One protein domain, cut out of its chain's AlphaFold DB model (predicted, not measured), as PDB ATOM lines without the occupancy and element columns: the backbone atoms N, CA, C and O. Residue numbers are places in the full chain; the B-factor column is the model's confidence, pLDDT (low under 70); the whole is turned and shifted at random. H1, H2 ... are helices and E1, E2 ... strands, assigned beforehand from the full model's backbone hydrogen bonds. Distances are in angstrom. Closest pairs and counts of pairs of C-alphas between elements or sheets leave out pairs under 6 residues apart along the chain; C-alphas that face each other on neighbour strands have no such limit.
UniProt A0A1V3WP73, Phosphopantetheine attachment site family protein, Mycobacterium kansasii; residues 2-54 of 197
ATOM      1  N   ARG A   2     110.090  80.135  33.103       57.56
ATOM      2  CA  ARG A   2     110.273  78.914  33.932       57.56
ATOM      3  C   ARG A   2     109.031  78.017  34.025       57.56
ATOM      4  O   ARG A   2     109.127  76.828  33.752       57.56
ATOM      5  N   ALA A   3     107.861  78.604  34.290       53.69
ATOM      6  CA  ALA A   3     106.587  77.875  34.318       53.69
ATOM      7  C   ALA A   3     106.269  77.166  32.985       53.69
ATOM      8  O   ALA A   3     105.690  76.088  32.974       53.69
ATOM      9  N   VAL A   4     106.706  77.737  31.855       61.56
ATOM     10  CA  VAL A   4     106.514  77.150  30.518       61.56
ATOM     11  C   VAL A   4     107.455  75.964  30.296       61.56
ATOM     12  O   VAL A   4     107.033  74.951  29.749       61.56
ATOM     13  N   VAL A   5     108.709  76.051  30.753       60.12
ATOM     14  CA  VAL A   5     109.664  74.933  30.661       60.12
ATOM     15  C   VAL A   5     109.235  73.772  31.558       60.12
ATOM     16  O   VAL A   5     109.260  72.628  31.115       60.12
ATOM     17  N   LEU A   6     108.756  74.060  32.769       54.78
ATOM     18  CA  LEU A   6     108.213  73.037  33.661       54.78
ATOM     19  C   LEU A   6     106.971  72.365  33.052       54.78
ATOM     20  O   LEU A   6     106.891  71.140  33.026       54.78
ATOM     21  N   LYS A   7     106.044  73.155  32.495       47.75
ATOM     22  CA  LYS A   7     104.809  72.660  31.870       47.75
ATOM     23  C   LYS A   7     105.065  71.803  30.627       47.75
ATOM     24  O   LYS A   7     104.424  70.771  30.464       47.75
ATOM     25  N   ASN A   8     105.991  72.215  29.762       60.06
ATOM     26  CA  ASN A   8     106.195  71.563  28.463       60.06
ATOM     27  C   ASN A   8     107.259  70.466  28.488       60.06
ATOM     28  O   ASN A   8     107.218  69.559  27.659       60.06
ATOM     29  N   HIS A   9     108.230  70.556  29.397       57.91
ATOM     30  CA  HIS A   9     109.389  69.666  29.403       57.91
ATOM     31  C   HIS A   9     109.598  68.932  30.726       57.91
ATOM     32  O   HIS A   9     110.502  68.111  30.786       57.91
ATOM     33  N   GLN A  10     108.788  69.188  31.764       55.69
ATOM     34  CA  GLN A  10     108.885  68.526  33.079       55.69
ATOM     35  C   GLN A  10     110.281  68.643  33.726       55.69
ATOM     36  O   GLN A  10     110.632  67.887  34.626       55.69
ATOM     37  N   LEU A  11     111.085  69.617  33.289       66.12
ATOM     38  CA  LEU A  11     112.414  69.890  33.825       66.12
ATOM     39  C   LEU A  11     112.334  71.080  34.781       66.12
ATOM     40  O   LEU A  11     111.858  72.155  34.404       66.12
ATOM     41  N   ARG A  12     112.839  70.906  36.009       52.81
ATOM     42  CA  ARG A  12     113.091  72.031  36.919       52.81
ATOM     43  C   ARG A  12     114.344  72.771  36.453       52.81
ATOM     44  O   ARG A  12     115.379  72.161  36.200       52.81
ATOM     45  N   CYS A  13     114.245  74.089  36.309       60.81
ATOM     46  CA  CYS A  13     115.371  74.926  35.908       60.81
ATOM     47  C   CYS A  13     116.047  75.498  37.151       60.81
ATOM     48  O   CYS A  13     115.532  76.459  37.723       60.81
ATOM     49  N   SER A  14     117.204  74.952  37.524       63.69
ATOM     50  CA  SER A  14     118.010  75.461  38.641       63.69
ATOM     51  C   SER A  14     118.554  76.869  38.384       63.69
ATOM     52  O   SER A  14     118.675  77.669  39.307       63.69
ATOM     53  N   ALA A  15     118.834  77.198  37.121       68.06
ATOM     54  CA  ALA A  15     119.260  78.527  36.711       68.06
ATOM     55  C   ALA A  15     118.723  78.874  35.316       68.06
ATOM     56  O   ALA A  15     118.664  78.017  34.430       68.06
ATOM     57  N   VAL A  16     118.345  80.138  35.117       75.31
ATOM     58  CA  VAL A  16     118.044  80.712  33.801       75.31
ATOM     59  C   VAL A  16     118.990  81.877  33.561       75.31
ATOM     60  O   VAL A  16     119.003  82.840  34.324       75.31
ATOM     61  N   VAL A  17     119.764  81.776  32.485       73.12
ATOM     62  CA  VAL A  17     120.723  82.798  32.067       73.12
ATOM     63  C   VAL A  17     120.164  83.518  30.850       73.12
ATOM     64  O   VAL A  17     119.870  82.881  29.837       73.12
ATOM     65  N   VAL A  18     120.023  84.837  30.944       77.38
ATOM     66  CA  VAL A  18     119.673  85.703  29.816       77.38
ATOM     67  C   VAL A  18     120.916  86.500  29.450       77.38
ATOM     68  O   VAL A  18     121.449  87.229  30.281       77.38
ATOM     69  N   GLY A  19     121.391  86.335  28.218       76.25
ATOM     70  CA  GLY A  19     122.568  87.020  27.689       76.25
ATOM     71  C   GLY A  19     122.270  87.721  26.361       76.25
ATOM     72  O   GLY A  19     121.228  87.457  25.751       76.25
ATOM     73  N   PRO A  20     123.181  88.586  25.882       71.50
ATOM     74  CA  PRO A  20     123.039  89.253  24.591       71.50
ATOM     75  C   PRO A  20     122.931  88.238  23.437       71.50
ATOM     76  O   PRO A  20     123.365  87.084  23.572       71.50
ATOM     77  N   PRO A  21     122.371  88.629  22.277       71.50
ATOM     78  CA  PRO A  21     122.377  87.780  21.089       71.50
ATOM     79  C   PRO A  21     123.817  87.376  20.733       71.50
ATOM     80  O   PRO A  21     124.702  88.215  20.641       71.50
ATOM     81  N   GLY A  22     124.055  86.070  20.569       75.75
ATOM     82  CA  GLY A  22     125.400  85.500  20.376       75.75
ATOM     83  C   GLY A  22     126.027  84.882  21.635       75.75
ATOM     84  O   GLY A  22     126.989  84.124  21.523       75.75
ATOM     85  N   SER A  23     125.441  85.099  22.819       74.81
ATOM     86  CA  SER A  23     125.867  84.455  24.076       74.81
ATOM     87  C   SER A  23     125.776  82.924  24.022       74.81
ATOM     88  O   SER A  23     126.657  82.228  24.529       74.81
ATOM     89  N   VAL A  24     124.760  82.382  23.344       83.19
ATOM     90  CA  VAL A  24     124.576  80.938  23.149       83.19
ATOM     91  C   VAL A  24     125.426  80.448  21.979       83.19
ATOM     92  O   VAL A  24     125.134  80.730  20.817       83.19
ATOM     93  N   SER A  25     126.455  79.651  22.276       78.62
ATOM     94  CA  SER A  25     127.300  79.045  21.246       78.62
ATOM     95  C   SER A  25     126.503  78.052  20.395       78.62
ATOM     96  O   SER A  25     125.818  77.171  20.923       78.62
ATOM     97  N   LYS A  26     126.619  78.170  19.069       84.75
ATOM     98  CA  LYS A  26     125.948  77.309  18.090       84.75
ATOM     99  C   LYS A  26     126.949  76.578  17.197       84.75
ATOM    100  O   LYS A  26     128.033  77.084  16.927       84.75
ATOM    101  N   THR A  27     126.573  75.390  16.732       82.44
ATOM    102  CA  THR A  27     127.273  74.677  15.655       82.44
ATOM    103  C   THR A  27     126.990  75.344  14.308       82.44
ATOM    104  O   THR A  27     126.020  76.090  14.175       82.44
ATOM    105  N   THR A  28     127.771  75.027  13.273       76.50
ATOM    106  CA  THR A  28     127.564  75.520  11.894       76.50
ATOM    107  C   THR A  28     126.177  75.171  11.335       76.50
ATOM    108  O   THR A  28     125.656  75.870  10.478       76.50
ATOM    109  N   SER A  29     125.541  74.123  11.870       71.81
ATOM    110  CA  SER A  29     124.161  73.709  11.572       71.81
ATOM    111  C   SER A  29     123.080  74.425  12.400       71.81
ATOM    112  O   SER A  29     121.908  74.067  12.322       71.81
ATOM    113  N   GLY A  30     123.449  75.396  13.239       77.94
ATOM    114  CA  GLY A  30     122.523  76.214  14.029       77.94
ATOM    115  C   GLY A  30     122.030  75.590  15.340       77.94
ATOM    116  O   GLY A  30     121.282  76.246  16.074       77.94
ATOM    117  N   LYS A  31     122.457  74.364  15.678       79.31
ATOM    118  CA  LYS A  31     122.124  73.706  16.954       79.31
ATOM    119  C   LYS A  31     122.928  74.313  18.100       79.31
ATOM    120  O   LYS A  31     124.069  74.727  17.918       79.31
ATOM    121  N   VAL A  32     122.353  74.323  19.301       82.75
ATOM    122  CA  VAL A  32     123.056  74.776  20.512       82.75
ATOM    123  C   VAL A  32     124.216  73.831  20.822       82.75
ATOM    124  O   VAL A  32     124.023  72.627  21.006       82.75
ATOM    125  N   GLN A  33     125.420  74.383  20.934       84.19
ATOM    126  CA  GLN A  33     126.609  73.658  21.360       84.19
ATOM    127  C   GLN A  33     126.616  73.567  22.892       84.19
ATOM    128  O   GLN A  33     127.263  74.355  23.586       84.19
ATOM    129  N   ARG A  34     125.851  72.605  23.425       85.31
ATOM    130  CA  ARG A  34     125.597  72.452  24.872       85.31
ATOM    131  C   ARG A  34     126.875  72.312  25.697       85.31
ATOM    132  O   ARG A  34     126.973  72.923  26.752       85.31
ATOM    133  N   SER A  35     127.859  71.558  25.201       77.88
ATOM    134  CA  SER A  35     129.152  71.375  25.873       77.88
ATOM    135  C   SER A  35     129.905  72.695  26.044       77.88
ATOM    136  O   SER A  35     130.391  72.986  27.130       77.88
ATOM    137  N   ARG A  36     129.932  73.533  25.002       80.50
ATOM    138  CA  ARG A  36     130.599  74.840  25.030       80.50
ATOM    139  C   ARG A  36     129.850  75.853  25.892       80.50
ATOM    140  O   ARG A  36     130.485  76.590  26.633       80.50
ATOM    141  N   CYS A  37     128.517  75.854  25.854       78.62
ATOM    142  CA  CYS A  37     127.715  76.684  26.759       78.62
ATOM    143  C   CYS A  37     127.907  76.269  28.226       78.62
ATOM    144  O   CYS A  37     128.028  77.133  29.085       78.62
ATOM    145  N   ARG A  38     127.987  74.960  28.511       80.50
ATOM    146  CA  ARG A  38     128.267  74.435  29.856       80.50
ATOM    147  C   ARG A  38     129.658  74.834  30.344       80.50
ATOM    148  O   ARG A  38     129.771  75.254  31.485       80.50
ATOM    149  N   ALA A  39     130.688  74.710  29.505       78.31
ATOM    150  CA  ALA A  39     132.044  75.128  29.863       78.31
ATOM    151  C   ALA A  39     132.074  76.614  30.251       78.31
ATOM    152  O   ALA A  39     132.467  76.935  31.366       78.31
ATOM    153  N   ARG A  40     131.498  77.473  29.398       79.00
ATOM    154  CA  ARG A  40     131.401  78.920  29.641       79.00
ATOM    155  C   ARG A  40     130.582  79.293  30.879       79.00
ATOM    156  O   ARG A  40     130.810  80.317  31.505       79.00
ATOM    157  N   TRP A  41     129.573  78.492  31.210       80.31
ATOM    158  CA  TRP A  41     128.794  78.669  32.435       80.31
ATOM    159  C   TRP A  41     129.631  78.358  33.680       80.31
ATOM    160  O   TRP A  41     129.614  79.123  34.636       80.31
ATOM    161  N   LEU A  42     130.369  77.245  33.658       80.94
ATOM    162  CA  LEU A  42     131.181  76.798  34.791       80.94
ATOM    163  C   LEU A  42     132.425  77.667  35.011       80.94
ATOM    164  O   LEU A  42     132.835  77.838  36.152       80.94
ATOM    165  N   ASP A  43     133.013  78.213  33.944       81.75
ATOM    166  CA  ASP A  43     134.170  79.116  34.022       81.75
ATOM    167  C   ASP A  43     133.786  80.601  34.212       81.75
ATOM    168  O   ASP A  43     134.662  81.452  34.357       81.75
ATOM    169  N   GLY A  44     132.484  80.920  34.217       75.75
ATOM    170  CA  GLY A  44     131.961  82.277  34.400       75.75
ATOM    171  C   GLY A  44     132.073  83.206  33.181       75.75
ATOM    172  O   GLY A  44     131.668  84.362  33.266       75.75
ATOM    173  N   SER A  45     132.574  82.735  32.033       77.88
ATOM    174  CA  SER A  45     132.713  83.512  30.783       77.88
ATOM    175  C   SER A  45     131.438  83.577  29.929       77.88
ATOM    176  O   SER A  45     131.421  84.133  28.818       77.88
ATOM    177  N   LEU A  46     130.346  82.964  30.392       77.94
ATOM    178  CA  LEU A  46     129.038  83.121  29.776       77.94
ATOM    179  C   LEU A  46     128.473  84.491  30.160       77.94
ATOM    180  O   LEU A  46     127.972  84.665  31.266       77.94
ATOM    181  N   GLU A  47     128.532  85.447  29.228       64.62
ATOM    182  CA  GLU A  47     127.956  86.782  29.415       64.62
ATOM    183  C   GLU A  47     126.466  86.691  29.761       64.62
ATOM    184  O   GLU A  47     125.612  86.417  28.911       64.62
ATOM    185  N   ALA A  48     126.173  86.925  31.037       62.81
ATOM    186  CA  ALA A  48     124.840  86.977  31.598       62.81
ATOM    187  C   ALA A  48     124.487  88.441  31.873       62.81
ATOM    188  O   ALA A  48     125.141  89.107  32.667       62.81
ATOM    189  N   GLN A  49     123.434  88.937  31.227       56.09
ATOM    190  CA  GLN A  49     122.812  90.217  31.580       56.09
ATOM    191  C   GLN A  49     121.860  90.055  32.767       56.09
ATOM    192  O   GLN A  49     121.698  90.971  33.564       56.09
ATOM    193  N   ALA A  50     121.251  88.875  32.899       51.06
ATOM    194  CA  ALA A  50     120.486  88.492  34.072       51.06
ATOM    195  C   ALA A  50     120.683  87.001  34.350       51.06
ATOM    196  O   ALA A  50     120.490  86.158  33.469       51.06
ATOM    197  N   LEU A  51     121.052  86.686  35.589       60.78
ATOM    198  CA  LEU A  51     121.089  85.329  36.103       60.78
ATOM    199  C   LEU A  51     119.978  85.165  37.138       60.78
ATOM    200  O   LEU A  51     119.987  85.816  38.180       60.78
ATOM    201  N   LEU A  52     119.035  84.270  36.859       58.25
ATOM    202  CA  LEU A  52     118.003  83.871  37.803       58.25
ATOM    203  C   LEU A  52     118.347  82.483  38.350       58.25
ATOM    204  O   LEU A  52     118.177  81.491  37.643       58.25
ATOM    205  N   VAL A  53     118.840  82.424  39.587       56.72
ATOM    206  CA  VAL A  53     119.144  81.177  40.309       56.72
ATOM    207  C   VAL A  53     117.984  80.847  41.242       56.72
ATOM    208  O   VAL A  53     117.449  81.739  41.900       56.72
ATOM    209  N   GLU A  54     117.582  79.579  41.310       50.97
ATOM    210  CA  GLU A  54     116.785  79.112  42.444       50.97
ATOM    211  C   GLU A  54     117.700  78.854  43.637       50.97
ATOM    212  O   GLU A  54     118.623  78.048  43.554       50.97
TER     213      GLU A  54
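This is residues 2 to 54 of the 197 residues of the protein "Phosphopantetheine attachment site family protein" of Mycobacterium kansasii (UniProt A0A1V3WP73). A short ribbon of two strands, E1 and E2 side by side, makes the base of a loose, open U, with helix H1 at one end and helix H2 at the other. The long link of residues 19 to 33 lies at H2's end of the U, folding back at Thr 28 before it runs into H2. The printed part has 53 residues, with the named elements in the order H1, E1, H2, E2; the sheet, in the order E1 - E2, is antiparallel. The class is mixed, helices and strands, with under half of the residues in named elements. The whole is only just loose, close to compact, with a radius of gyration of the C-alphas of 12.0 A and spans of 30 by 24 by 18 A.

E1, residues 15 to 18, and E2, residues 50 to 53, are antiparallel neighbours, with 174 degrees between their directions. C-alphas 15 and 53 face each other at 4.5 A, and C-alphas 18 and 50 at 5.2 A. N 16 and O 52 are within hydrogen-bond range at 2.9 A, as are N 50 and O 18 at 3.1 A. The closest C-alphas of H1, residues 2 to 9, and E1 are those of Arg 2 and Val 16, 8.0 A apart. H1 is apart from E2 and from H2, residues 34 to 42. In H1 and H2 every O i to N i+4 pair is within hydrogen-bond range.

E1 spans 10.0 A from C-alpha 15 at (119.260, 78.527, 36.711), and E2 spans 9.7 A, ending with C-alpha 53 at (119.144, 81.177, 40.309). H2 spans 12.2 A from C-alpha 34 at (125.597, 72.452, 24.872), and H1 spans 10.3 A.

The C-alphas of Thr 28 and Glu 54 are the two farthest apart, at 32.6 A. The printed part has no cut. The link from E1 to H2 is long, H1 to E1 tight, and H2 to E2 short. The mean pLDDT of the printed part is 70.1, and residues 2 to 15 and 47 to 54 are under 70.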